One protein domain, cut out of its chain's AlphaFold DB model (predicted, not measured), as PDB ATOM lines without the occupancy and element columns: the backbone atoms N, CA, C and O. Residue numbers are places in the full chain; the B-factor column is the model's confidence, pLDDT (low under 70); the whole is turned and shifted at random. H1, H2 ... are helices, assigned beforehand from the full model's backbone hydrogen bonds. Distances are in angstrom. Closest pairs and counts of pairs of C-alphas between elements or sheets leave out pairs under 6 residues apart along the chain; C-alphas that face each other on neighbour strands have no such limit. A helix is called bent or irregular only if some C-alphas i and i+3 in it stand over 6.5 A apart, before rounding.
ATOM      1  N   VAL A  85      69.982  42.566  94.020       70.06
ATOM      2  CA  VAL A  85      69.068  43.426  94.794       70.06
ATOM      3  C   VAL A  85      69.059  44.843  94.226       70.06
ATOM      4  O   VAL A  85      67.980  45.349  93.920       70.06
ATOM      5  N   LEU A  86      70.230  45.444  94.005       71.75
ATOM      6  CA  LEU A  86      70.359  46.786  93.430       71.75
ATOM      7  C   LEU A  86      69.699  46.882  92.052       71.75
ATOM      8  O   LEU A  86      68.932  47.808  91.801       71.75
ATOM      9  N   ARG A  87      69.887  45.877  91.188       73.75
ATOM     10  CA  ARG A  87      69.231  45.823  89.874       73.75
ATOM     11  C   ARG A  87      67.708  45.759  89.985       73.75
ATOM     12  O   ARG A  87      67.017  46.362  89.173       73.75
ATOM     13  N   ARG A  88      67.159  45.058  90.985       69.81
ATOM     14  CA  ARG A  88      65.705  45.033  91.231       69.81
ATOM     15  C   ARG A  88      65.170  46.337  91.800       69.81
ATOM     16  O   ARG A  88      64.048  46.699  91.462       69.81
ATOM     17  N   ILE A  89      65.950  47.020  92.637       69.88
ATOM     18  CA  ILE A  89      65.613  48.367  93.104       69.88
ATOM     19  C   ILE A  89      65.583  49.319  91.905       69.88
ATOM     20  O   ILE A  89      64.585  49.999  91.708       69.88
ATOM     21  N   GLY A  90      66.599  49.276  91.037       67.00
ATOM     22  CA  GLY A  90      66.629  50.055  89.794       67.00
ATOM     23  C   GLY A  90      65.535  49.676  88.785       67.00
ATOM     24  O   GLY A  90      65.127  50.505  87.982       67.00
ATOM     25  N   ALA A  91      65.018  48.444  88.842       69.69
ATOM     26  CA  ALA A  91      63.913  47.973  88.003       69.69
ATOM     27  C   ALA A  91      62.513  48.261  88.585       69.69
ATOM     28  O   ALA A  91      61.504  47.865  87.987       69.69
ATOM     29  N   LEU A  92      62.407  48.916  89.748       76.31
ATOM     30  CA  LEU A  92      61.128  49.453  90.207       76.31
ATOM     31  C   LEU A  92      60.706  50.561  89.243       76.31
ATOM     32  O   LEU A  92      61.330  51.614  89.162       76.31
ATOM     33  N   THR A  93      59.622  50.325  88.511       83.69
ATOM     34  CA  THR A  93      59.031  51.348  87.652       83.69
ATOM     35  C   THR A  93      58.620  52.552  88.495       83.69
ATOM     36  O   THR A  93      58.132  52.386  89.616       83.69
ATOM     37  N   PHE A  94      58.752  53.758  87.938       85.81
ATOM     38  CA  PHE A  94      58.321  55.006  88.584       85.81
ATOM     39  C   PHE A  94      56.887  54.903  89.135       85.81
ATOM     40  O   PHE A  94      56.597  55.356  90.236       85.81
ATOM     41  N   THR A  95      56.015  54.182  88.424       87.25
ATOM     42  CA  THR A  95      54.641  53.876  88.847       87.25
ATOM     43  C   THR A  95      54.551  53.089  90.156       87.25
ATOM     44  O   THR A  95      53.700  53.388  90.988       87.25
ATOM     45  N   LYS A  96      55.423  52.097  90.381       90.75
ATOM     46  CA  LYS A  96      55.431  51.300  91.620       90.75
ATOM     47  C   LYS A  96      55.980  52.098  92.790       90.75
ATOM     48  O   LYS A  96      55.455  51.973  93.891       90.75
ATOM     49  N   VAL A  97      57.013  52.907  92.549       90.69
ATOM     50  CA  VAL A  97      57.565  53.809  93.567       90.69
ATOM     51  C   VAL A  97      56.510  54.839  93.962       90.69
ATOM     52  O   VAL A  97      56.203  54.957  95.142       90.69
ATOM     53  N   GLY A  98      55.872  55.495  92.988       92.69
ATOM     54  CA  GLY A  98      54.779  56.437  93.236       92.69
ATOM     55  C   GLY A  98      53.615  55.806  94.006       92.69
ATOM     56  O   GLY A  98      53.141  56.386  94.980       92.69
ATOM     57  N   ALA A  99      53.206  54.584  93.647       94.25
ATOM     58  CA  ALA A  99      52.168  53.854  94.375       94.25
ATOM     59  C   ALA A  99      52.576  53.511  95.820       94.25
ATOM     60  O   ALA A  99      51.758  53.643  96.727       94.25
ATOM     61  N   ALA A 100      53.830  53.099  96.053       95.00
ATOM     62  CA  ALA A 100      54.341  52.830  97.399       95.00
ATOM     63  C   ALA A 100      54.399  54.099  98.259       95.00
ATOM     64  O   ALA A 100      54.030  54.053  99.431       95.00
ATOM     65  N   VAL A 101      54.833  55.221  97.670       96.12
ATOM     66  CA  VAL A 101      54.867  56.535  98.325       96.12
ATOM     67  C   VAL A 101      53.460  56.962  98.728       96.12
ATOM     68  O   VAL A 101      53.224  57.244  99.900       96.12
ATOM     69  N   LEU A 102      52.514  56.936  97.784       96.81
ATOM     70  CA  LEU A 102      51.127  57.314  98.037       96.81
ATOM     71  C   LEU A 102      50.500  56.431  99.123       96.81
ATOM     72  O   LEU A 102      49.990  56.952 100.109       96.81
ATOM     73  N   ALA A 103      50.597  55.104  98.993       96.50
ATOM     74  CA  ALA A 103      50.041  54.174  99.974       96.50
ATOM     75  C   ALA A 103      50.677  54.341 101.364       96.50
ATOM     76  O   ALA A 103      49.971  54.315 102.372       96.50
ATOM     77  N   GLY A 104      51.998  54.535 101.422       96.62
ATOM     78  CA  GLY A 104      52.723  54.722 102.673       96.62
ATOM     79  C   GLY A 104      52.335  56.010 103.396       96.62
ATOM     80  O   GLY A 104      52.039  55.964 104.588       96.62
ATOM     81  N   ILE A 105      52.266  57.136 102.676       96.62
ATOM     82  CA  ILE A 105      51.839  58.427 103.236       96.62
ATOM     83  C   ILE A 105      50.372  58.368 103.665       96.62
ATOM     84  O   ILE A 105      50.060  58.733 104.795       96.62
ATOM     85  N   SER A 106      49.472  57.872 102.808       97.06
ATOM     86  CA  SER A 106      48.045  57.773 103.136       97.06
ATOM     87  C   SER A 106      47.805  56.921 104.379       97.06
ATOM     88  O   SER A 106      47.018  57.310 105.240       97.06
ATOM     89  N   LEU A 107      48.500  55.786 104.510       97.19
ATOM     90  CA  LEU A 107      48.343  54.918 105.672       97.19
ATOM     91  C   LEU A 107      48.969  55.516 106.943       97.19
ATOM     92  O   LEU A 107      48.380  55.397 108.013       97.19
ATOM     93  N   ALA A 108      50.107  56.210 106.835       96.88
ATOM     94  CA  ALA A 108      50.698  56.935 107.961       96.88
ATOM     95  C   ALA A 108      49.759  58.040 108.472       96.88
ATOM     96  O   ALA A 108      49.502  58.125 109.671       96.88
ATOM     97  N   LEU A 109      49.196  58.844 107.563       94.94
ATOM     98  CA  LEU A 109      48.215  59.879 107.901       94.94
ATOM     99  C   LEU A 109      46.963  59.278 108.538       94.94
ATOM    100  O   LEU A 109      46.472  59.811 109.529       94.94
ATOM    101  N   PHE A 110      46.479  58.150 108.016       95.81
ATOM    102  CA  PHE A 110      45.357  57.428 108.608       95.81
ATOM    103  C   PHE A 110      45.665  56.970 110.041       95.81
ATOM    104  O   PHE A 110      44.849  57.176 110.933       95.81
ATOM    105  N   PHE A 111      46.851  56.416 110.302       96.19
ATOM    106  CA  PHE A 111      47.243  56.012 111.655       96.19
ATOM    107  C   PHE A 111      47.400  57.189 112.618       96.19
ATOM    108  O   PHE A 111      46.940  57.101 113.756       96.19
ATOM    109  N   ILE A 112      47.998  58.294 112.167       92.94
ATOM    110  CA  ILE A 112      48.080  59.531 112.954       92.94
ATOM    111  C   ILE A 112      46.674  60.041 113.263       92.94
ATOM    112  O   ILE A 112      46.397  60.377 114.408       92.94
ATOM    113  N   PHE A 113      45.776  60.045 112.276       92.75
ATOM    114  CA  PHE A 113      44.384  60.440 112.466       92.75
ATOM    115  C   PHE A 113      43.689  59.563 113.515       92.75
ATOM    116  O   PHE A 113      43.096  60.104 114.444       92.75
ATOM    117  N   LEU A 114      43.813  58.232 113.433       93.31
ATOM    118  CA  LEU A 114      43.232  57.320 114.426       93.31
ATOM    119  C   LEU A 114      43.748  57.597 115.846       93.31
ATOM    120  O   LEU A 114      42.960  57.597 116.789       93.31
ATOM    121  N   LEU A 115      45.052  57.848 116.003       90.69
ATOM    122  CA  LEU A 115      45.639  58.141 117.313       90.69
ATOM    123  C   LEU A 115      45.275  59.534 117.824       90.69
ATOM    124  O   LEU A 115      45.017  59.680 119.014       90.69
ATOM    125  N   ALA A 116      45.215  60.540 116.953       88.19
ATOM    126  CA  ALA A 116      44.878  61.913 117.324       88.19
ATOM    127  C   ALA A 116      43.447  62.047 117.873       88.19
ATOM    128  O   ALA A 116      43.178  62.950 118.656       88.19
ATOM    129  N   GLN A 117      42.539  61.138 117.499       87.50
ATOM    130  CA  GLN A 117      41.180  61.078 118.055       87.50
ATOM    131  C   GLN A 117      41.125  60.505 119.483       87.50
ATOM    132  O   GLN A 117      40.084  60.594 120.129       87.50
ATOM    133  N   LYS A 118      42.202  59.871 119.966       81.81
ATOM    134  CA  LYS A 118      42.211  59.119 121.234       81.81
ATOM    135  C   LYS A 118      43.215  59.635 122.244       81.81
ATOM    136  O   LYS A 118      42.885  59.806 123.414       81.81
ATOM    137  N   VAL A 119      44.432  59.880 121.788       76.12
ATOM    138  CA  VAL A 119      45.518  60.350 122.632       76.12
ATOM    139  C   VAL A 119      45.431  61.867 122.677       76.12
ATOM    140  O   VAL A 119      45.495  62.522 121.639       76.12
ATOM    141  N   GLU A 120      45.309  62.439 123.874       72.00
ATOM    142  CA  GLU A 120      45.577  63.864 124.064       72.00
ATOM    143  C   GLU A 120      47.026  64.113 123.652       72.00
ATOM    144  O   GLU A 120      47.960  63.803 124.384       72.00
ATOM    145  N   VAL A 121      47.214  64.650 122.448       60.97
ATOM    146  CA  VAL A 121      48.534  64.877 121.841       60.97
ATOM    147  C   VAL A 121      49.292  66.028 122.524       60.97
ATOM    148  O   VAL A 121      50.410  66.353 122.147       60.97
ATOM    149  N   GLN A 122      48.717  66.619 123.575       57.78
ATOM    150  CA  GLN A 122      49.276  67.758 124.300       57.78
ATOM    151  C   GLN A 122      50.715  67.592 124.827       57.78
ATOM    152  O   GLN A 122      51.408  68.608 124.849       57.78
ATOM    153  N   PRO A 123      51.231  66.403 125.218       68.81
ATOM    154  CA  PRO A 123      52.627  66.311 125.641       68.81
ATOM    155  C   PRO A 123      53.617  66.315 124.464       68.81
ATOM    156  O   PRO A 123      54.815  66.481 124.689       68.81
ATOM    157  N   LEU A 124      53.163  66.130 123.219       81.88
ATOM    158  CA  LEU A 124      54.033  66.077 122.044       81.88
ATOM    159  C   LEU A 124      54.003  67.405 121.288       81.88
ATOM    160  O   LEU A 124      52.961  67.877 120.839       81.88
ATOM    161  N   SER A 125      55.182  67.987 121.084       87.56
ATOM    162  CA  SER A 125      55.333  69.164 120.226       87.56
ATOM    163  C   SER A 125      55.013  68.833 118.760       87.56
ATOM    164  O   SER A 125      55.252  67.715 118.294       87.56
ATOM    165  N   SER A 126      54.564  69.826 117.986       88.69
ATOM    166  CA  SER A 126      54.314  69.671 116.542       88.69
ATOM    167  C   SER A 126      55.531  69.120 115.785       88.69
ATOM    168  O   SER A 126      55.381  68.324 114.861       88.69
ATOM    169  N   ASN A 127      56.745  69.478 116.221       90.88
ATOM    170  CA  ASN A 127      57.994  68.983 115.640       90.88
ATOM    171  C   ASN A 127      58.197  67.484 115.901       90.88
ATOM    172  O   ASN A 127      58.599  66.757 114.996       90.88
ATOM    173  N   GLN A 128      57.888  66.997 117.106       88.62
ATOM    174  CA  GLN A 128      57.968  65.565 117.413       88.62
ATOM    175  C   GLN A 128      56.965  64.768 116.580       88.62
ATOM    176  O   GLN A 128      57.332  63.738 116.020       88.62
ATOM    177  N   LEU A 129      55.733  65.259 116.425       88.81
ATOM    178  CA  LEU A 129      54.730  64.608 115.577       88.81
ATOM    179  C   LEU A 129      55.155  64.559 114.111       88.81
ATOM    180  O   LEU A 129      54.980  63.527 113.465       88.81
ATOM    181  N   LEU A 130      55.756  65.637 113.598       91.81
ATOM    182  CA  LEU A 130      56.300  65.674 112.242       91.81
ATOM    183  C   LEU A 130      57.400  64.619 112.057       91.81
ATOM    184  O   LEU A 130      57.387  63.882 111.071       91.81
ATOM    185  N   VAL A 131      58.333  64.516 113.010       93.94
ATOM    186  CA  VAL A 131      59.422  63.527 112.970       93.94
ATOM    187  C   VAL A 131      58.862  62.108 113.034       93.94
ATOM    188  O   VAL A 131      59.198  61.283 112.187       93.94
ATOM    189  N   ILE A 132      57.967  61.826 113.982       93.12
ATOM    190  CA  ILE A 132      57.349  60.505 114.147       93.12
ATOM    191  C   ILE A 132      56.557  60.129 112.893       93.12
ATOM    192  O   ILE A 132      56.714  59.023 112.382       93.12
ATOM    193  N   GLY A 133      55.753  61.050 112.359       93.81
ATOM    194  CA  GLY A 133      54.991  60.837 111.132       93.81
ATOM    195  C   GLY A 133      55.886  60.591 109.918       93.81
ATOM    196  O   GLY A 133      55.598  59.700 109.123       93.81
ATOM    197  N   SER A 134      57.012  61.302 109.813       95.31
ATOM    198  CA  SER A 134      58.001  61.108 108.745       95.31
ATOM    199  C   SER A 134      58.686  59.744 108.841       95.31
ATOM    200  O   SER A 134      58.797  59.039 107.836       95.31
ATOM    201  N   VAL A 135      59.093  59.333 110.048       96.38
ATOM    202  CA  VAL A 135      59.647  57.993 110.305       96.38
ATOM    203  C   VAL A 135      58.619  56.925 109.940       96.38
ATOM    204  O   VAL A 135      58.939  55.965 109.237       96.38
ATOM    205  N   TRP A 136      57.366  57.107 110.353       96.19
ATOM    206  CA  TRP A 136      56.301  56.148 110.087       96.19
ATOM    207  C   TRP A 136      55.998  56.016 108.594       96.19
ATOM    208  O   TRP A 136      55.916  54.898 108.078       96.19
ATOM    209  N   ALA A 137      55.906  57.146 107.885       97.19
ATOM    210  CA  ALA A 137      55.750  57.178 106.439       97.19
ATOM    211  C   ALA A 137      56.928  56.473 105.755       97.19
ATOM    212  O   ALA A 137      56.703  55.582 104.945       97.19
ATOM    213  N   GLY A 138      58.175  56.774 106.128       97.50
ATOM    214  CA  GLY A 138      59.361  56.115 105.571       97.50
ATOM    215  C   GLY A 138      59.344  54.591 105.739       97.50
ATOM    216  O   GLY A 138      59.599  53.853 104.779       97.50
ATOM    217  N   LEU A 139      58.970  54.100 106.925       97.31
ATOM    218  CA  LEU A 139      58.835  52.664 107.191       97.31
ATOM    219  C   LEU A 139      57.728  52.020 106.342       97.31
ATOM    220  O   LEU A 139      57.935  50.949 105.768       97.31
ATOM    221  N   LEU A 140      56.574  52.678 106.210       97.44
ATOM    222  CA  LEU A 140      55.455  52.184 105.407       97.44
ATOM    223  C   LEU A 140      55.756  52.210 103.907       97.44
ATOM    224  O   LEU A 140      55.488  51.224 103.224       97.44
ATOM    225  N   ILE A 141      56.369  53.279 103.394       96.94
ATOM    226  CA  ILE A 141      56.823  53.379 101.999       96.94
ATOM    227  C   ILE A 141      57.821  52.261 101.695       96.94
ATOM    228  O   ILE A 141      57.726  51.611 100.652       96.94
ATOM    229  N   THR A 142      58.746  51.989 102.618       95.00
ATOM    230  CA  THR A 142      59.707  50.886 102.492       95.00
ATOM    231  C   THR A 142      58.988  49.537 102.464       95.00
ATOM    232  O   THR A 142      59.221  48.730 101.562       95.00
ATOM    233  N   GLY A 143      58.046  49.315 103.386       95.50
ATOM    234  CA  GLY A 143      57.208  48.119 103.421       95.50
ATOM    235  C   GLY A 143      56.437  47.912 102.115       95.50
ATOM    236  O   GLY A 143      56.543  46.851 101.495       95.50
ATOM    237  N   PHE A 144      55.735  48.937 101.628       95.81
ATOM    238  CA  PHE A 144      55.011  48.875 100.359       95.81
ATOM    239  C   PHE A 144      55.947  48.663  99.167       95.81
ATOM    240  O   PHE A 144      55.655  47.830  98.308       95.81
ATOM    241  N   SER A 145      57.115  49.300  99.141       93.62
ATOM    242  CA  SER A 145      58.133  49.068  98.108       93.62
ATOM    243  C   SER A 145      58.587  47.606  98.093       93.62
ATOM    244  O   SER A 145      58.670  46.988  97.026       93.62
ATOM    245  N   TRP A 146      58.787  46.997  99.269       94.06
ATOM    246  CA  TRP A 146      59.097  45.571  99.381       94.06
ATOM    247  C   TRP A 146      57.968  44.682  98.862       94.06
ATOM    248  O   TRP A 146      58.232  43.699  98.156       94.06
ATOM    249  N   THR A 147      56.716  45.036  99.162       92.12
ATOM    250  CA  THR A 147      55.546  44.296  98.681       92.12
ATOM    251  C   THR A 147      55.380  44.367  97.161       92.12
ATOM    252  O   THR A 147      55.234  43.324  96.517       92.12
ATOM    253  N   LEU A 148      55.463  45.563  96.568       91.19
ATOM    254  CA  LEU A 148      55.242  45.809  95.140       91.19
ATOM    255  C   LEU A 148      56.420  45.338  94.278       91.19
ATOM    256  O   LEU A 148      56.225  44.815  93.178       91.19
ATOM    257  N   GLY A 149      57.647  45.468  94.788       87.25
ATOM    258  CA  GLY A 149      58.861  44.991  94.124       87.25
ATOM    259  C   GLY A 149      59.083  43.479  94.225       87.25
ATOM    260  O   GLY A 149      60.008  42.955  93.606       87.25
ATOM    261  N   LYS A 150      58.242  42.755  94.986       87.75
ATOM    262  CA  LYS A 150      58.364  41.304  95.224       87.75
ATOM    263  C   LYS A 150      59.787  40.911  95.653       87.75
ATOM    264  O   LYS A 150      60.360  39.930  95.164       87.75
ATOM    265  N   PHE A 151      60.371  41.700  96.555       83.38
ATOM    266  CA  PHE A 151      61.746  41.496  96.999       83.38
ATOM    267  C   PHE A 151      61.900  40.167  97.743       83.38
ATOM    268  O   PHE A 151      61.017  39.721  98.487       83.38
ATOM    269  N   ARG A 152      63.048  39.530  97.512       84.38
ATOM    270  CA  ARG A 152      63.475  38.293  98.162       84.38
ATOM    271  C   ARG A 152      64.933  38.466  98.561       84.38
ATOM    272  O   ARG A 152      65.751  38.772  97.699       84.38
ATOM    273  N   PHE A 153      65.235  38.267  99.836       80.88
ATOM    274  CA  PHE A 153      66.596  38.310 100.359       80.88
ATOM    275  C   PHE A 153      66.992  36.904 100.801       80.88
ATOM    276  O   PHE A 153      66.315  36.294 101.635       80.88
ATOM    277  N   ARG A 154      68.043  36.347 100.189       81.50
ATOM    278  CA  ARG A 154      68.427  34.933 100.339       81.50
ATOM    279  C   ARG A 154      67.213  34.007 100.117       81.50
ATOM    280  O   ARG A 154      66.646  33.947  99.024       81.50
ATOM    281  N   ARG A 155      66.766  33.291 101.156       83.56
ATOM    282  CA  ARG A 155      65.595  32.395 101.106       83.56
ATOM    283  C   ARG A 155      64.286  33.066 101.543       83.56
ATOM    284  O   ARG A 155      63.228  32.504 101.267       83.56
ATOM    285  N   ILE A 156      64.343  34.273 102.106       85.81
ATOM    286  CA  ILE A 156      63.228  34.953 102.772       85.81
ATOM    287  C   ILE A 156      62.483  35.868 101.792       85.81
ATOM    288  O   ILE A 156      63.063  36.713 101.110       85.81
ATOM    289  N   GLN A 157      61.166  35.691 101.710       90.38
ATOM    290  CA  GLN A 157      60.265  36.504 100.891       90.38
ATOM    291  C   GLN A 157      59.865  37.779 101.645       90.38
ATOM    292  O   GLN A 157      58.820  37.802 102.294       90.38
ATOM    293  N   LEU A 158      60.677  38.836 101.531       91.31
ATOM    294  CA  LEU A 158      60.438  40.126 102.198       91.31
ATOM    295  C   LEU A 158      59.076  40.737 101.850       91.31
ATOM    296  O   LEU A 158      58.420  41.338 102.690       91.31
ATOM    297  N   SER A 159      58.599  40.527 100.622       92.62
ATOM    298  CA  SER A 159      57.254  40.968 100.227       92.62
ATOM    299  C   SER A 159      56.128  40.337 101.056       92.62
ATOM    300  O   SER A 159      55.132  40.996 101.335       92.62
ATOM    301  N   ALA A 160      56.261  39.071 101.456       93.50
ATOM    302  CA  ALA A 160      55.258  38.388 102.268       93.50
ATOM    303  C   ALA A 160      55.337  38.814 103.738       93.50
ATOM    304  O   ALA A 160      54.299  38.998 104.366       93.50
ATOM    305  N   THR A 161      56.555  38.994 104.261       94.88
ATOM    306  CA  THR A 161      56.774  39.462 105.636       94.88
ATOM    307  C   THR A 161      56.281  40.900 105.806       94.88
ATOM    308  O   THR A 161      55.588  41.189 106.773       94.88
ATOM    309  N   ALA A 162      56.551  41.775 104.829       95.69
ATOM    310  CA  ALA A 162      56.069  43.155 104.816       95.69
ATOM    311  C   ALA A 162      54.537  43.232 104.745       95.69
ATOM    312  O   ALA A 162      53.933  43.957 105.526       95.69
ATOM    313  N   TRP A 163      53.897  42.448 103.868       95.94
ATOM    314  CA  TRP A 163      52.432  42.408 103.794       95.94
ATOM    315  C   TRP A 163      51.784  41.942 105.100       95.94
ATOM    316  O   TRP A 163      50.802  42.541 105.529       95.94
ATOM    317  N   LEU A 164      52.324  40.887 105.721       96.75
ATOM    318  CA  LEU A 164      51.835  40.399 107.010       96.75
ATOM    319  C   LEU A 164      51.955  41.490 108.073       96.75
ATOM    320  O   LEU A 164      50.982  41.757 108.768       96.75
ATOM    321  N   ALA A 165      53.126  42.125 108.168       97.44
ATOM    322  CA  ALA A 165      53.390  43.178 109.136       97.44
ATOM    323  C   ALA A 165      52.441  44.371 108.951       97.44
ATOM    324  O   ALA A 165      51.788  44.767 109.905       97.44
ATOM    325  N   ILE A 166      52.283  44.878 107.722       97.81
ATOM    326  CA  ILE A 166      51.362  45.984 107.413       97.81
ATOM    327  C   ILE A 166      49.921  45.614 107.788       97.81
ATOM    328  O   ILE A 166      49.249  46.386 108.467       97.81
ATOM    329  N   ALA A 167      49.445  44.431 107.386       97.81
ATOM    330  CA  ALA A 167      48.087  43.989 107.698       97.81
ATOM    331  C   ALA A 167      47.862  43.836 109.213       97.81
ATOM    332  O   ALA A 167      46.846  44.294 109.730       97.81
ATOM    333  N   ALA A 168      48.819  43.251 109.935       97.56
ATOM    334  CA  ALA A 168      48.748  43.119 111.387       97.56
ATOM    335  C   ALA A 168      48.804  44.486 112.097       97.56
ATOM    336  O   ALA A 168      48.088  44.691 113.078       97.56
ATOM    337  N   THR A 169      49.587  45.446 111.588       98.00
ATOM    338  CA  THR A 169      49.598  46.833 112.084       98.00
ATOM    339  C   THR A 169      48.243  47.489 111.883       98.00
ATOM    340  O   THR A 169      47.728  48.066 112.831       98.00
ATOM    341  N   ILE A 170      47.622  47.352 110.707       97.81
ATOM    342  CA  ILE A 170      46.278  47.894 110.454       97.81
ATOM    343  C   ILE A 170      45.269  47.339 111.467       97.81
ATOM    344  O   ILE A 170      44.535  48.113 112.075       97.81
ATOM    345  N   VAL A 171      45.263  46.021 111.691       97.56
ATOM    346  CA  VAL A 171      44.349  45.381 112.653       97.56
ATOM    347  C   VAL A 171      44.573  45.904 114.071       97.56
ATOM    348  O   VAL A 171      43.600  46.239 114.745       97.56
ATOM    349  N   VAL A 172      45.829  46.022 114.513       97.44
ATOM    350  CA  VAL A 172      46.133  46.583 115.839       97.44
ATOM    351  C   VAL A 172      45.678  48.028 115.939       97.44
ATOM    352  O   VAL A 172      44.966  48.341 116.878       97.44
ATOM    353  N   MET A 173      46.002  48.882 114.966       97.00
ATOM    354  CA  MET A 173      45.629  50.300 114.994       97.00
ATOM    355  C   MET A 173      44.112  50.510 115.033       97.00
ATOM    356  O   MET A 173      43.629  51.392 115.741       97.00
ATOM    357  N   ILE A 174      43.353  49.678 114.315       96.06
ATOM    358  CA  ILE A 174      41.890  49.666 114.396       96.06
ATOM    359  C   ILE A 174      41.439  49.226 115.796       96.06
ATOM    360  O   ILE A 174      40.586  49.878 116.391       96.06
ATOM    361  N   GLY A 175      42.029  48.166 116.352       95.25
ATOM    362  CA  GLY A 175      41.750  47.724 117.721       95.25
ATOM    363  C   GLY A 175      42.018  48.815 118.763       95.25
ATOM    364  O   GLY A 175      41.169  49.069 119.612       95.25
ATOM    365  N   THR A 176      43.143  49.523 118.642       94.69
ATOM    366  CA  THR A 176      43.509  50.674 119.481       94.69
ATOM    367  C   THR A 176      42.474  51.788 119.399       94.69
ATOM    368  O   THR A 176      42.117  52.371 120.417       94.69
ATOM    369  N   TYR A 177      41.962  52.081 118.201       94.12
ATOM    370  CA  TYR A 177      40.907  53.077 118.019       94.12
ATOM    371  C   TYR A 177      39.599  52.686 118.729       94.12
ATOM    372  O   TYR A 177      38.848  53.552 119.172       94.12
ATOM    373  N   PHE A 178      39.327  51.393 118.897       94.50
ATOM    374  CA  PHE A 178      38.163  50.921 119.648       94.50
ATOM    375  C   PHE A 178      38.403  50.799 121.161       94.50
ATOM    376  O   PHE A 178      37.456  50.500 121.889       94.50
ATOM    377  N   CYS A 179      39.611  51.070 121.668       92.56
ATOM    378  CA  CYS A 179      39.843  51.116 123.111       92.56
ATOM    379  C   CYS A 179      39.024  52.257 123.755       92.56
ATOM    380  O   CYS A 179      38.969  53.362 123.198       92.56
ATOM    381  N   PRO A 180      38.364  52.010 124.903       89.62
ATOM    382  CA  PRO A 180      37.497  52.999 125.541       89.62
ATOM    383  C   PRO A 180      38.290  54.143 126.190       89.62
ATOM    384  O   PRO A 180      37.840  55.284 126.142       89.62
ATOM    385  N   ASP A 181      39.472  53.853 126.737       90.44
ATOM    386  CA  ASP A 181      40.335  54.843 127.386       90.44
ATOM    387  C   ASP A 181      41.215  55.615 126.390       90.44
ATOM    388  O   ASP A 181      41.326  55.262 125.210       90.44
ATOM    389  N   LYS A 182      41.869  56.681 126.875       88.19
ATOM    390  CA  LYS A 182      42.717  57.572 126.060       88.19
ATOM    391  C   LYS A 182      43.914  56.845 125.445       88.19
ATOM    392  O   LYS A 182      44.342  57.164 124.337       88.19
ATOM    393  N   THR A 183      44.462  55.860 126.156       91.00
ATOM    394  CA  THR A 183      45.542  54.998 125.657       91.00
ATOM    395  C   THR A 183      45.209  53.528 125.880       91.00
ATOM    396  O   THR A 183      44.544  53.166 126.852       91.00
ATOM    397  N   ALA A 184      45.711  52.647 125.009       93.56
ATOM    398  CA  ALA A 184      45.477  51.211 125.168       93.56
ATOM    399  C   ALA A 184      46.141  50.659 126.443       93.56
ATOM    400  O   ALA A 184      45.632  49.717 127.049       93.56
ATOM    401  N   TYR A 185      47.256  51.263 126.877       93.12
ATOM    402  CA  TYR A 185      47.909  50.886 128.130       93.12
ATOM    403  C   TYR A 185      47.129  51.335 129.367       93.12
ATOM    404  O   TYR A 185      47.064  50.589 130.339       93.12
ATOM    405  N   GLU A 186      46.515  52.518 129.343       93.50
ATOM    406  CA  GLU A 186      45.645  52.965 130.434       93.50
ATOM    407  C   GLU A 186      44.465  52.005 130.607       93.50
ATOM    408  O   GLU A 186      44.259  51.499 131.713       93.50
ATOM    409  N   TRP A 187      43.804  51.637 129.503       95.31
ATOM    410  CA  TRP A 187      42.764  50.603 129.501       95.31
ATOM    411  C   TRP A 187      43.251  49.285 130.104       95.31
ATOM    412  O   TRP A 187      42.608  48.720 130.991       95.31
ATOM    413  N   TRP A 188      44.425  48.810 129.677       96.56
ATOM    414  CA  TRP A 188      45.036  47.619 130.260       96.56
ATOM    415  C   TRP A 188      45.241  47.777 131.766       96.56
ATOM    416  O   TRP A 188      44.826  46.911 132.534       96.56
ATOM    417  N   SER A 189      45.838  48.886 132.199       95.81
ATOM    418  CA  SER A 189      46.177  49.131 133.598       95.81
ATOM    419  C   SER A 189      44.949  49.207 134.506       95.81
ATOM    420  O   SER A 189      45.032  48.766 135.650       95.81
ATOM    421  N   ASN A 190      43.817  49.676 133.974       96.62
ATOM    422  CA  ASN A 190      42.536  49.765 134.675       96.62
ATOM    423  C   ASN A 190      41.731  48.456 134.616       96.62
ATOM    424  O   ASN A 190      40.805  48.259 135.402       96.62
ATOM    425  N   SER A 191      42.071  47.538 133.709       97.38
ATOM    426  CA  SER A 191      41.426  46.228 133.641       97.38
ATOM    427  C   SER A 191      41.805  45.346 134.846       97.38
ATOM    428  O   SER A 191      42.929  45.450 135.354       97.38
ATOM    429  N   PRO A 192      40.939  44.403 135.272       97.81
ATOM    430  CA  PRO A 192      41.263  43.474 136.359       97.81
ATOM    431  C   PRO A 192      42.540  42.668 136.092       97.81
ATOM    432  O   PRO A 192      43.358  42.468 136.989       97.81
ATOM    433  N   VAL A 193      42.738  42.246 134.838       97.56
ATOM    434  CA  VAL A 193      43.904  41.458 134.421       97.56
ATOM    435  C   VAL A 193      45.178  42.300 134.482       97.56
ATOM    436  O   VAL A 193      46.176  41.851 135.043       97.56
ATOM    437  N   GLY A 194      45.156  43.527 133.957       97.38
ATOM    438  CA  GLY A 194      46.334  44.393 133.981       97.38
ATOM    439  C   GLY A 194      46.664  44.934 135.368       97.38
ATOM    440  O   GLY A 194      47.845  45.021 135.709       97.38
ATOM    441  N   THR A 195      45.654  45.194 136.207       97.88
ATOM    442  CA  THR A 195      45.848  45.518 137.630       97.88
ATOM    443  C   THR A 195      46.503  44.351 138.367       97.88
ATOM    444  O   THR A 195      47.506  44.550 139.053       97.88
ATOM    445  N   ALA A 196      46.005  43.122 138.184       98.12
ATOM    446  CA  ALA A 196      46.610  41.933 138.780       98.12
ATOM    447  C   ALA A 196      48.062  41.742 138.308       98.12
ATOM    448  O   ALA A 196      48.966  41.615 139.131       98.12
ATOM    449  N   ALA A 197      48.315  41.826 136.998       97.69
ATOM    450  CA  ALA A 197      49.663  41.723 136.440       97.69
ATOM    451  C   ALA A 197      50.606  42.808 136.987       97.69
ATOM    452  O   ALA A 197      51.752  42.515 137.320       97.69
ATOM    453  N   LYS A 198      50.126  44.051 137.127       97.25
ATOM    454  CA  LYS A 198      50.894  45.170 137.692       97.25
ATOM    455  C   LYS A 198      51.228  44.947 139.166       97.25
ATOM    456  O   LYS A 198      52.357  45.223 139.559       97.25
ATOM    457  N   ASN A 199      50.290  44.431 139.956       97.81
ATOM    458  CA  ASN A 199      50.495  44.177 141.382       97.81
ATOM    459  C   ASN A 199      51.425  42.981 141.634       97.81
ATOM    460  O   ASN A 199      52.211  43.012 142.575       97.81
ATOM    461  N   THR A 200      51.364  41.942 140.797       98.12
ATOM    462  CA  THR A 200      52.179  40.730 140.966       98.12
ATOM    463  C   THR A 200      53.573  40.854 140.353       98.12
ATOM    464  O   THR A 200      54.548  40.426 140.962       98.12
ATOM    465  N   LEU A 201      53.685  41.412 139.144       97.56
ATOM    466  CA  LEU A 201      54.939  41.445 138.375       97.56
ATOM    467  C   LEU A 201      55.636  42.814 138.422       97.56
ATOM    468  O   LEU A 201      56.779  42.954 137.991       97.56
ATOM    469  N   GLY A 202      54.947  43.842 138.912       97.00
ATOM    470  CA  GLY A 202      55.389  45.227 138.835       97.00
ATOM    471  C   GLY A 202      55.053  45.903 137.493       97.00
ATOM    472  O   GLY A 202      54.645  45.252 136.524       97.00
ATOM    473  N   PRO A 203      55.229  47.236 137.400       95.25
ATOM    474  CA  PRO A 203      54.775  48.020 136.247       95.25
ATOM    475  C   PRO A 203      55.468  47.656 134.931       95.25
ATOM    476  O   PRO A 203      54.807  47.536 133.904       95.25
ATOM    477  N   ALA A 204      56.791  47.449 134.953       95.75
ATOM    478  CA  ALA A 204      57.553  47.138 133.746       95.75
ATOM    479  C   ALA A 204      57.126  45.788 133.151       95.75
ATOM    480  O   ALA A 204      56.716  45.729 131.997       95.75
ATOM    481  N   LEU A 205      57.125  44.717 133.951       97.06
ATOM    482  CA  LEU A 205      56.723  43.391 133.474       97.06
ATOM    483  C   LEU A 205      55.240  43.329 133.083       97.06
ATOM    484  O   LEU A 205      54.918  42.669 132.099       97.06
ATOM    485  N   SER A 206      54.348  44.060 133.763       97.50
ATOM    486  CA  SER A 206      52.955  44.202 133.310       97.50
ATOM    487  C   SER A 206      52.866  44.852 131.925       97.50
ATOM    488  O   SER A 206      52.114  44.383 131.074       97.50
ATOM    489  N   CYS A 207      53.692  45.866 131.653       97.06
ATOM    490  CA  CYS A 207      53.799  46.489 130.332       97.06
ATOM    491  C   CYS A 207      54.341  45.518 129.263       97.06
ATOM    492  O   CYS A 207      53.862  45.512 128.129       97.06
ATOM    493  N   CYS A 208      55.284  44.641 129.624       98.12
ATOM    494  CA  CYS A 208      55.744  43.552 128.753       98.12
ATOM    495  C   CYS A 208      54.607  42.577 128.406       98.12
ATOM    496  O   CYS A 208      54.363  42.290 127.234       98.12
ATOM    497  N   VAL A 209      53.866  42.106 129.413       98.19
ATOM    498  CA  VAL A 209      52.718  41.204 129.215       98.19
ATOM    499  C   VAL A 209      51.656  41.865 128.343       98.19
ATOM    500  O   VAL A 209      51.161  41.247 127.401       98.19
ATOM    501  N   PHE A 210      51.356  43.137 128.596       97.94
ATOM    502  CA  PHE A 210      50.459  43.910 127.754       97.94
ATOM    503  C   PHE A 210      50.942  43.968 126.307       97.94
ATOM    504  O   PHE A 210      50.187  43.609 125.413       97.94
ATOM    505  N   GLY A 211      52.202  44.344 126.068       97.75
ATOM    506  CA  GLY A 211      52.773  44.383 124.724       97.75
ATOM    507  C   GLY A 211      52.643  43.050 123.991       97.75
ATOM    508  O   GLY A 211      52.264  43.020 122.820       97.75
ATOM    509  N   MET A 212      52.870  41.941 124.700       98.25
ATOM    510  CA  MET A 212      52.687  40.596 124.163       98.25
ATOM    511  C   MET A 212      51.238  40.357 123.728       98.25
ATOM    512  O   MET A 212      50.997  39.978 122.581       98.25
ATOM    513  N   LEU A 213      50.273  40.616 124.612       97.56
ATOM    514  CA  LEU A 213      48.846  40.415 124.345       97.56
ATOM    515  C   LEU A 213      48.269  41.417 123.338       97.56
ATOM    516  O   LEU A 213      47.291  41.109 122.665       97.56
ATOM    517  N   TYR A 214      48.875  42.592 123.208       96.94
ATOM    518  CA  TYR A 214      48.425  43.662 122.325       96.94
ATOM    519  C   TYR A 214      48.609  43.306 120.846       96.94
ATOM    520  O   TYR A 214      47.727  43.557 120.028       96.94
ATOM    521  N   VAL A 215      49.732  42.673 120.490       98.19
ATOM    522  CA  VAL A 215      50.046  42.342 119.087       98.19
ATOM    523  C   VAL A 215      49.777  40.882 118.719       98.19
ATOM    524  O   VAL A 215      49.589  40.564 117.541       98.19
ATOM    525  N   LEU A 216      49.753  39.980 119.708       98.06
ATOM    526  CA  LEU A 216      49.585  38.544 119.488       98.06
ATOM    527  C   LEU A 216      48.293  38.196 118.728       98.06
ATOM    528  O   LEU A 216      48.400  37.427 117.772       98.06
ATOM    529  N   PRO A 217      47.104  38.750 119.050       97.81
ATOM    530  CA  PRO A 217      45.865  38.408 118.353       97.81
ATOM    531  C   PRO A 217      45.910  38.750 116.863       97.81
ATOM    532  O   PRO A 217      45.579  37.913 116.026       97.81
ATOM    533  N   ALA A 218      46.384  39.946 116.504       97.44
ATOM    534  CA  ALA A 218      46.497  40.355 115.105       97.44
ATOM    535  C   ALA A 218      47.494  39.471 114.338       97.44
ATOM    536  O   ALA A 218      47.190  38.983 113.249       97.44
ATOM    537  N   ALA A 219      48.660  39.201 114.929       97.50
ATOM    538  CA  ALA A 219      49.651  38.298 114.354       97.50
ATOM    539  C   ALA A 219      49.099  36.872 114.154       97.50
ATOM    540  O   ALA A 219      49.288  36.283 113.087       97.50
ATOM    541  N   LEU A 220      48.385  36.346 115.154       97.62
ATOM    542  CA  LEU A 220      47.754  35.024 115.150       97.62
ATOM    543  C   LEU A 220      46.697  34.888 114.051       97.62
ATOM    544  O   LEU A 220      46.674  33.878 113.349       97.62
ATOM    545  N   LEU A 221      45.859  35.912 113.872       97.00
ATOM    546  CA  LEU A 221      44.779  35.926 112.885       97.00
ATOM    547  C   LEU A 221      45.291  36.084 111.448       97.00
ATOM    548  O   LEU A 221      44.773  35.447 110.530       97.00
ATOM    549  N   ILE A 222      46.314  36.915 111.235       96.88
ATOM    550  CA  ILE A 222      46.803  37.250 109.890       96.88
ATOM    551  C   ILE A 222      47.793  36.204 109.358       96.88
ATOM    552  O   ILE A 222      47.772  35.883 108.165       96.88
ATOM    553  N   ALA A 223      48.647  35.624 110.206       96.19
ATOM    554  CA  ALA A 223      49.697  34.698 109.771       96.19
ATOM    555  C   ALA A 223      49.228  33.478 108.937       96.19
ATOM    556  O   ALA A 223      49.910  33.154 107.953       96.19
ATOM    557  N   PRO A 224      48.079  32.821 109.219       95.38
ATOM    558  CA  PRO A 224      47.545  31.727 108.405       95.38
ATOM    559  C   PRO A 224      47.434  32.053 106.909       95.38
ATOM    560  O   PRO A 224      47.791  31.220 106.065       95.38
ATOM    561  N   ALA A 225      47.011  33.277 106.569       93.88
ATOM    562  CA  ALA A 225      46.826  33.726 105.186       93.88
ATOM    563  C   ALA A 225      48.145  33.750 104.389       93.88
ATOM    564  O   ALA A 225      48.155  33.597 103.164       93.88
ATOM    565  N   PHE A 226      49.281  33.864 105.081       91.88
ATOM    566  CA  PHE A 226      50.612  33.961 104.482       91.88
ATOM    567  C   PHE A 226      51.400  32.644 104.512       91.88
ATOM    568  O   PHE A 226      52.481  32.573 103.923       91.88
ATOM    569  N   ARG A 227      50.848  31.560 105.083       89.94
ATOM    570  CA  ARG A 227      51.531  30.255 105.214       89.94
ATOM    571  C   ARG A 227      52.152  29.758 103.907       89.94
ATOM    572  O   ARG A 227      53.275  29.271 103.915       89.94
ATOM    573  N   ARG A 228      51.439  29.872 102.778       87.88
ATOM    574  CA  ARG A 228      51.921  29.386 101.464       87.88
ATOM    575  C   ARG A 228      53.166  30.137 100.967       87.88
ATOM    576  O   ARG A 228      53.903  29.603 100.142       87.88
ATOM    577  N   LYS A 229      53.396  31.362 101.450       87.50
ATOM    578  CA  LYS A 229      54.528  32.214 101.059       87.50
ATOM    579  C   LYS A 229      55.779  31.971 101.916       87.50
ATOM    580  O   LYS A 229      56.891  32.238 101.467       87.50
ATOM    581  N   PHE A 230      55.627  31.413 103.116       86.25
ATOM    582  CA  PHE A 230      56.752  31.080 103.993       86.25
ATOM    583  C   PHE A 230      57.267  29.667 103.706       86.25
ATOM    584  O   PHE A 230      56.677  28.666 104.115       86.25
ATOM    585  N   LYS A 231      58.385  29.589 102.973       81.50
ATOM    586  CA  LYS A 231      59.138  28.343 102.762       81.50
ATOM    587  C   LYS A 231      60.150  28.158 103.903       81.50
ATOM    588  O   LYS A 231      60.513  29.120 104.569       81.50
ATOM    589  N   ALA A 232      60.592  26.926 104.156       73.31
ATOM    590  CA  ALA A 232      61.577  26.657 105.206       73.31
ATOM    591  C   ALA A 232      62.915  27.397 104.941       73.31
ATOM    592  O   ALA A 232      63.321  27.496 103.777       73.31
ATOM    593  N   PRO A 233      63.623  27.883 105.985       81.31
ATOM    594  CA  PRO A 233      63.310  27.773 107.417       81.31
ATOM    595  C   PRO A 233      62.292  28.822 107.908       81.31
ATOM    596  O   PRO A 233      62.429  30.017 107.658       81.31
ATOM    597  N   ILE A 234      61.281  28.372 108.660       86.88
ATOM    598  CA  ILE A 234      60.152  29.206 109.123       86.88
ATOM    599  C   ILE A 234      60.611  30.252 110.138       86.88
ATOM    600  O   ILE A 234      60.121  31.376 110.118       86.88
ATOM    601  N   PHE A 235      61.572  29.904 110.997       90.31
ATOM    602  CA  PHE A 235      62.013  30.775 112.083       90.31
ATOM    603  C   PHE A 235      62.572  32.111 111.575       90.31
ATOM    604  O   PHE A 235      62.210  33.160 112.094       90.31
ATOM    605  N   GLY A 236      63.355  32.094 110.488       90.19
ATOM    606  CA  GLY A 236      63.858  33.327 109.872       90.19
ATOM    607  C   GLY A 236      62.736  34.223 109.337       90.19
ATOM    608  O   GLY A 236      62.785  35.438 109.497       90.19
ATOM    609  N   HIS A 237      61.684  33.632 108.760       91.25
ATOM    610  CA  HIS A 237      60.500  34.385 108.342       91.25
ATOM    611  C   HIS A 237      59.736  34.968 109.534       91.25
ATOM    612  O   HIS A 237      59.305  36.117 109.455       91.25
ATOM    613  N   VAL A 238      59.576  34.204 110.619       95.00
ATOM    614  CA  VAL A 238      58.887  34.647 111.842       95.00
ATOM    615  C   VAL A 238      59.636  35.811 112.484       95.00
ATOM    616  O   VAL A 238      59.031  36.855 112.702       95.00
ATOM    617  N   ALA A 239      60.944  35.668 112.710       96.19
ATOM    618  CA  ALA A 239      61.767  36.698 113.337       96.19
ATOM    619  C   ALA A 239      61.764  38.003 112.528       96.19
ATOM    620  O   ALA A 239      61.465  39.062 113.070       96.19
ATOM    621  N   ILE A 240      62.006  37.937 111.212       95.44
ATOM    622  CA  ILE A 240      62.004  39.139 110.361       95.44
ATOM    623  C   ILE A 240      60.608  39.764 110.272       95.44
ATOM    624  O   ILE A 240      60.487  40.984 110.318       95.44
ATOM    625  N   SER A 241      59.545  38.959 110.168       96.00
ATOM    626  CA  SER A 241      58.175  39.495 110.145       96.00
ATOM    627  C   SER A 241      57.826  40.193 111.455       96.00
ATOM    628  O   SER A 241      57.253  41.274 111.415       96.00
ATOM    629  N   ALA A 242      58.202  39.608 112.596       97.69
ATOM    630  CA  ALA A 242      58.004  40.213 113.906       97.69
ATOM    631  C   ALA A 242      58.786  41.530 114.026       97.69
ATOM    632  O   ALA A 242      58.207  42.535 114.418       97.69
ATOM    633  N   LEU A 243      60.052  41.569 113.600       97.88
ATOM    634  CA  LEU A 243      60.854  42.797 113.611       97.88
ATOM    635  C   LEU A 243      60.247  43.908 112.745       97.88
ATOM    636  O   LEU A 243      60.117  45.033 113.216       97.88
ATOM    637  N   ILE A 244      59.835  43.605 111.508       97.69
ATOM    638  CA  ILE A 244      59.177  44.591 110.631       97.69
ATOM    639  C   ILE A 244      57.863  45.061 111.261       97.69
ATOM    640  O   ILE A 244      57.562  46.252 111.247       97.69
ATOM    641  N   TYR A 245      57.090  44.142 111.833       98.12
ATOM    642  CA  TYR A 245      55.824  44.463 112.478       98.12
ATOM    643  C   TYR A 245      56.009  45.399 113.679       98.12
ATOM    644  O   TYR A 245      55.330  46.422 113.769       98.12
ATOM    645  N   ILE A 246      56.976  45.114 114.551       98.06
ATOM    646  CA  ILE A 246      57.287  45.977 115.694       98.06
ATOM    647  C   ILE A 246      57.864  47.314 115.242       98.06
ATOM    648  O   ILE A 246      57.452  48.340 115.772       98.06
ATOM    649  N   ALA A 247      58.727  47.342 114.225       98.12
ATOM    650  CA  ALA A 247      59.215  48.596 113.657       98.12
ATOM    651  C   ALA A 247      58.057  49.482 113.165       98.12
ATOM    652  O   ALA A 247      58.034  50.675 113.451       98.12
ATOM    653  N   LEU A 248      57.055  48.896 112.494       97.94
ATOM    654  CA  LEU A 248      55.858  49.612 112.039       97.94
ATOM    655  C   LEU A 248      54.937  50.076 113.177       97.94
ATOM    656  O   LEU A 248      54.200  51.041 112.985       97.94
ATOM    657  N   LEU A 249      54.948  49.402 114.330       97.31
ATOM    658  CA  LEU A 249      54.173  49.786 115.515       97.31
ATOM    659  C   LEU A 249      54.915  50.747 116.448       97.31
ATOM    660  O   LEU A 249      54.273  51.406 117.263       97.31
ATOM    661  N   LEU A 250      56.240  50.847 116.342       97.12
ATOM    662  CA  LEU A 250      57.069  51.639 117.248       97.12
ATOM    663  C   LEU A 250      56.625  53.113 117.349       97.12
ATOM    664  O   LEU A 250      56.528  53.597 118.476       97.12
ATOM    665  N   PRO A 251      56.264  53.814 116.251       96.56
ATOM    666  CA  PRO A 251      55.681  55.157 116.328       96.56
ATOM    667  C   PRO A 251      54.413  55.230 117.193       96.56
ATOM    668  O   PRO A 251      54.267  56.141 118.004       96.56
ATOM    669  N   ALA A 252      53.514  54.249 117.063       95.62
ATOM    670  CA  ALA A 252      52.277  54.191 117.837       95.62
ATOM    671  C   ALA A 252      52.545  53.925 119.324       95.62
ATOM    672  O   ALA A 252      51.924  54.558 120.176       95.62
ATOM    673  N   ILE A 253      53.481  53.018 119.630       95.81
ATOM    674  CA  ILE A 253      53.913  52.737 121.007       95.81
ATOM    675  C   ILE A 253      54.524  54.000 121.615       95.81
ATOM    676  O   ILE A 253      54.145  54.385 122.714       95.81
ATOM    677  N   TYR A 254      55.407  54.689 120.889       95.25
ATOM    678  CA  TYR A 254      56.027  55.927 121.359       95.25
ATOM    679  C   TYR A 254      54.984  57.001 121.698       95.25
ATOM    680  O   TYR A 254      55.025  57.564 122.788       95.25
ATOM    681  N   ILE A 255      54.012  57.239 120.806       93.31
ATOM    682  CA  ILE A 255      52.934  58.214 121.043       93.31
ATOM    683  C   ILE A 255      52.120  57.839 122.289       93.31
ATOM    684  O   ILE A 255      51.843  58.697 123.123       93.31
ATOM    685  N   GLN A 256      51.769  56.562 122.454       92.50
ATOM    686  CA  GLN A 256      51.004  56.096 123.618       92.50
ATOM    687  C   GLN A 256      51.822  56.081 124.918       92.50
ATOM    688  O   GLN A 256      51.252  56.163 126.004       92.50
ATOM    689  N   CYS A 257      53.149  55.992 124.827       92.00
ATOM    690  CA  CYS A 257      54.061  56.011 125.966       92.00
ATOM    691  C   CYS A 257      54.612  57.401 126.299       92.00
ATOM    692  O   CYS A 257      55.457  57.480 127.185       92.00
ATOM    693  N   ALA A 258      54.171  58.483 125.647       88.94
ATOM    694  CA  ALA A 258      54.777  59.809 125.816       88.94
ATOM    695  C   ALA A 258      54.845  60.285 127.287       88.94
ATOM    696  O   ALA A 258      55.786  60.976 127.662       88.94
ATOM    697  N   ASN A 259      53.894  59.861 128.130       88.12
ATOM    698  CA  ASN A 259      53.837  60.194 129.562       88.12
ATOM    699  C   ASN A 259      54.388  59.090 130.489       88.12
ATOM    700  O   ASN A 259      54.284  59.186 131.711       88.12
ATOM    701  N   LEU A 260      54.924  58.005 129.930       88.31
ATOM    702  CA  LEU A 260      55.416  56.848 130.670       88.31
ATOM    703  C   LEU A 260      56.947  56.882 130.765       88.31
ATOM    704  O   LEU A 260      57.641  57.374 129.881       88.31
ATOM    705  N   ALA A 261      57.498  56.300 131.833       91.69
ATOM    706  CA  ALA A 261      58.940  56.115 131.970       91.69
ATOM    707  C   ALA A 261      59.518  55.284 130.807       91.69
ATOM    708  O   ALA A 261      58.937  54.268 130.416       91.69
ATOM    709  N   THR A 262      60.714  55.640 130.326       92.44
ATOM    710  CA  THR A 262      61.412  54.971 129.207       92.44
ATOM    711  C   THR A 262      61.509  53.451 129.376       92.44
ATOM    712  O   THR A 262      61.376  52.702 128.408       92.44
ATOM    713  N   GLY A 263      61.676  52.972 130.615       94.25
ATOM    714  CA  GLY A 263      61.702  51.540 130.923       94.25
ATOM    715  C   GLY A 263      60.401  50.811 130.567       94.25
ATOM    716  O   GLY A 263      60.452  49.681 130.086       94.25
ATOM    717  N   MET A 264      59.239  51.456 130.720       95.31
ATOM    718  CA  MET A 264      57.952  50.874 130.320       95.31
ATOM    719  C   MET A 264      57.825  50.776 128.799       95.31
ATOM    720  O   MET A 264      57.348  49.756 128.311       95.31
ATOM    721  N   MET A 265      58.310  51.773 128.050       95.62
ATOM    722  CA  MET A 265      58.325  51.733 126.583       95.62
ATOM    723  C   MET A 265      59.189  50.575 126.065       95.62
ATOM    724  O   MET A 265      58.732  49.787 125.240       95.62
ATOM    725  N   LEU A 266      60.415  50.422 126.583       97.12
ATOM    726  CA  LEU A 266      61.296  49.306 126.211       97.12
ATOM    727  C   LEU A 266      60.671  47.952 126.561       97.12
ATOM    728  O   LEU A 266      60.757  47.007 125.776       97.12
ATOM    729  N   SER A 267      60.001  47.870 127.712       97.38
ATOM    730  CA  SER A 267      59.309  46.656 128.132       97.38
ATOM    731  C   SER A 267      58.120  46.319 127.225       97.38
ATOM    732  O   SER A 267      57.982  45.168 126.818       97.38
ATOM    733  N   TRP A 268      57.323  47.315 126.816       97.88
ATOM    734  CA  TRP A 268      56.250  47.136 125.831       97.88
ATOM    735  C   TRP A 268      56.818  46.633 124.498       97.88
ATOM    736  O   TRP A 268      56.325  45.650 123.942       97.88
ATOM    737  N   VAL A 269      57.887  47.252 123.989       98.00
ATOM    738  CA  VAL A 269      58.531  46.834 122.732       98.00
ATOM    739  C   VAL A 269      59.016  45.384 122.815       98.00
ATOM    740  O   VAL A 269      58.729  44.597 121.910       98.00
ATOM    741  N   ALA A 270      59.679  45.005 123.911       98.25
ATOM    742  CA  ALA A 270      60.129  43.632 124.137       98.25
ATOM    743  C   ALA A 270      58.949  42.649 124.171       98.25
ATOM    744  O   ALA A 270      58.942  41.658 123.439       98.25
ATOM    745  N   GLY A 271      57.915  42.962 124.953       98.25
ATOM    746  CA  GLY A 271      56.684  42.183 125.023       98.25
ATOM    747  C   GLY A 271      56.024  41.999 123.663       98.25
ATOM    748  O   GLY A 271      55.689  40.882 123.275       98.25
ATOM    749  N   SER A 272      55.920  43.079 122.889       98.44
ATOM    750  CA  SER A 272      55.360  43.049 121.536       98.44
ATOM    751  C   SER A 272      56.185  42.163 120.611       98.44
ATOM    752  O   SER A 272      55.619  41.402 119.835       98.44
ATOM    753  N   LEU A 273      57.515  42.187 120.702       98.38
ATOM    754  CA  LEU A 273      58.354  41.298 119.899       98.38
ATOM    755  C   LEU A 273      58.045  39.822 120.194       98.38
ATOM    756  O   LEU A 273      57.809  39.050 119.261       98.38
ATOM    757  N   PHE A 274      57.963  39.442 121.473       98.31
ATOM    758  CA  PHE A 274      57.590  38.080 121.869       98.31
ATOM    759  C   PHE A 274      56.157  37.725 121.452       98.31
ATOM    760  O   PHE A 274      55.922  36.634 120.929       98.31
ATOM    761  N   GLY A 275      55.210  38.653 121.607       98.31
ATOM    762  CA  GLY A 275      53.819  38.483 121.183       98.31
ATOM    763  C   GLY A 275      53.675  38.308 119.678       98.31
ATOM    764  O   GLY A 275      52.947  37.429 119.225       98.31
ATOM    765  N   ALA A 276      54.421  39.080 118.890       98.44
ATOM    766  CA  ALA A 276      54.443  38.980 117.440       98.44
ATOM    767  C   ALA A 276      55.050  37.644 116.995       98.44
ATOM    768  O   ALA A 276      54.465  36.953 116.164       98.44
ATOM    769  N   MET A 277      56.183  37.234 117.575       98.00
ATOM    770  CA  MET A 277      56.785  35.931 117.277       98.00
ATOM    771  C   MET A 277      55.838  34.778 117.632       98.00
ATOM    772  O   MET A 277      55.614  33.896 116.799       98.00
ATOM    773  N   GLY A 278      55.251  34.809 118.832       97.88
ATOM    774  CA  GLY A 278      54.301  33.805 119.310       97.88
ATOM    775  C   GLY A 278      53.025  33.754 118.473       97.88
ATOM    776  O   GLY A 278      52.616  32.675 118.053       97.88
ATOM    777  N   GLY A 279      52.441  34.909 118.150       97.94
ATOM    778  CA  GLY A 279      51.250  35.017 117.311       97.94
ATOM    779  C   GLY A 279      51.497  34.515 115.891       97.94
ATOM    780  O   GLY A 279      50.740  33.685 115.394       97.94
ATOM    781  N   ILE A 280      52.598  34.923 115.248       97.62
ATOM    782  CA  ILE A 280      52.923  34.453 113.893       97.62
ATOM    783  C   ILE A 280      53.178  32.944 113.902       97.62
ATOM    784  O   ILE A 280      52.638  32.226 113.059       97.62
ATOM    785  N   LEU A 281      53.981  32.441 114.845       96.81
ATOM    786  CA  LEU A 281      54.269  31.013 114.944       96.81
ATOM    787  C   LEU A 281      52.989  30.209 115.202       96.81
ATOM    788  O   LEU A 281      52.731  29.251 114.473       96.81
ATOM    789  N   GLY A 282      52.171  30.640 116.164       96.56
ATOM    790  CA  GLY A 282      50.882  30.038 116.501       96.56
ATOM    791  C   GLY A 282      49.904  30.030 115.326       96.56
ATOM    792  O   GLY A 282      49.266  29.020 115.043       96.56
ATOM    793  N   GLY A 283      49.829  31.119 114.559       96.44
ATOM    794  CA  GLY A 283      48.947  31.194 113.395       96.44
ATOM    795  C   GLY A 283      49.402  30.244 112.287       96.44
ATOM    796  O   GLY A 283      48.599  29.549 111.660       96.44
ATOM    797  N   LEU A 284      50.713  30.138 112.071       94.81
ATOM    798  CA  LEU A 284      51.275  29.204 111.097       94.81
ATOM    799  C   LEU A 284      51.107  27.735 111.509       94.81
ATOM    800  O   LEU A 284      50.943  26.894 110.618       94.81
ATOM    801  N   THR A 285      51.158  27.408 112.805       94.00
ATOM    802  CA  THR A 285      50.923  26.046 113.311       94.00
ATOM    803  C   THR A 285      49.445  25.672 113.274       94.00
ATOM    804  O   THR A 285      49.129  24.604 112.754       94.00
ATOM    805  N   LEU A 286      48.533  26.560 113.676       94.06
ATOM    806  CA  LEU A 286      47.085  26.355 113.531       94.06
ATOM    807  C   LEU A 286      46.693  26.122 112.068       94.06
ATOM    808  O   LEU A 286      45.973  25.186 111.728       94.06
ATOM    809  N   ALA A 287      47.255  26.911 111.151       92.12
ATOM    810  CA  ALA A 287      47.021  26.715 109.727       92.12
ATOM    811  C   ALA A 287      47.541  25.361 109.210       92.12
ATOM    812  O   ALA A 287      47.111  24.924 108.140       92.12
ATOM    813  N   ARG A 288      48.509  24.727 109.894       90.50
ATOM    814  CA  ARG A 288      49.013  23.377 109.577       90.50
ATOM    815  C   ARG A 288      48.054  22.300 110.039       90.50
ATOM    816  O   ARG A 288      47.735  21.451 109.214       90.50
ATOM    817  N   THR A 289      47.605  22.367 111.287       91.19
ATOM    818  CA  THR A 289      46.715  21.364 111.881       91.19
ATOM    819  C   THR A 289      45.366  21.322 111.172       91.19
ATOM    820  O   THR A 289      44.930  20.247 110.784       91.19
ATOM    821  N   VAL A 290      44.772  22.479 110.858       90.31
ATOM    822  CA  VAL A 290      43.472  22.564 110.158       90.31
ATOM    823  C   VAL A 290      43.486  21.948 108.751       90.31
ATOM    824  O   VAL A 290      42.436  21.600 108.242       90.31
ATOM    825  N   ARG A 291      44.649  21.805 108.096       84.62
ATOM    826  CA  ARG A 291      44.744  21.125 106.783       84.62
ATOM    827  C   ARG A 291      45.071  19.637 106.867       84.62
ATOM    828  O   ARG A 291      45.087  18.987 105.828       84.62
TER     829      ARG A 291
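AT A GLANCE: This is residues 85 to 291 of the 293 residues of an uncharacterized protein of bacterium (UniProt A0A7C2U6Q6). Long helices pack into a slab: H4 and H7 make its middle, the hairpin of H2 and H3 packs on one side, and H6b and H8, crossing closely, pack on the other. H5 and arm H6a make a corner at one end; H1 lies at the other, touching no helix. The printed part has 207 residues with eight named helices, H1 to H8, and no named strand: all helix, compact, radius of gyration of the C-alphas 17.5 A, spans 52 by 46 by 26 A.

HOW THE PARTS SIT: H1, residues 85 to 90, is apart from H2, residues 94 to 116. H2 and H3, residues 126 to 148, form a hairpin at a steep tilt of 43 degrees; their closest C-alphas, Gly 104 and Ile 141, are 4.4 A apart. H4, residues 158 to 177, is the hub; it forms a hairpin with H3, closest C-alphas Thr 147 and Ser 159, 4.0 A. H6, residues 192 to 229, was assigned as one helix by its hydrogen bonds but is bent, C-alphas 200 and 203 being 9.1 A apart; its arms are H6a, residues 192 to 200, and H6b, from 203. H5, residues 184 to 190, touches H6a only at the corner, closest C-alphas Trp 188 and Gly 194, 5.1 A. H4 touches H6b, closest C-alphas Ala 168 and Ala 218, 5.2 A. H7, residues 234 to 256, joins H2, H3 and H4 in a bundle, helices grouped together; its closest C-alpha pair with H4 is Tyr 245 and Ala 165, 4.3 A. H8, residues 262 to 289, forms a hairpin with H7, closest C-alphas Ala 242 and Ala 276, 5.2 A. H8 touches H6b, closest C-alphas Gly 275 and Met 212, 3.8 A. O i to N i+4 pairs are within hydrogen-bond range throughout H1 to H5, H6a and H8, in 16 of 23 in H6b and 17 of 19 in H7.

IN THESE COORDINATES: H1 begins at C-alpha 85 (69.068, 43.426, 94.794); H8, 40.6 A long, ends at C-alpha 289 (46.715, 21.364, 111.881). H2 measures 32.5 A, H3 32.1 A, H4 28.3 A, H6b 38.6 A and H7 31.9 A. H6b and H7 are irregular: C-alphas 225 and 228 are 7.7 A apart, 248 and 251 7.0 A.

THE WHOLE: The farthest C-alphas, Ala 91 and Asn 199, are 55.2 A apart. The printed part has no cut and no long link. The model's pLDDT is under 70 at residues 88 to 91 and 121 to 123.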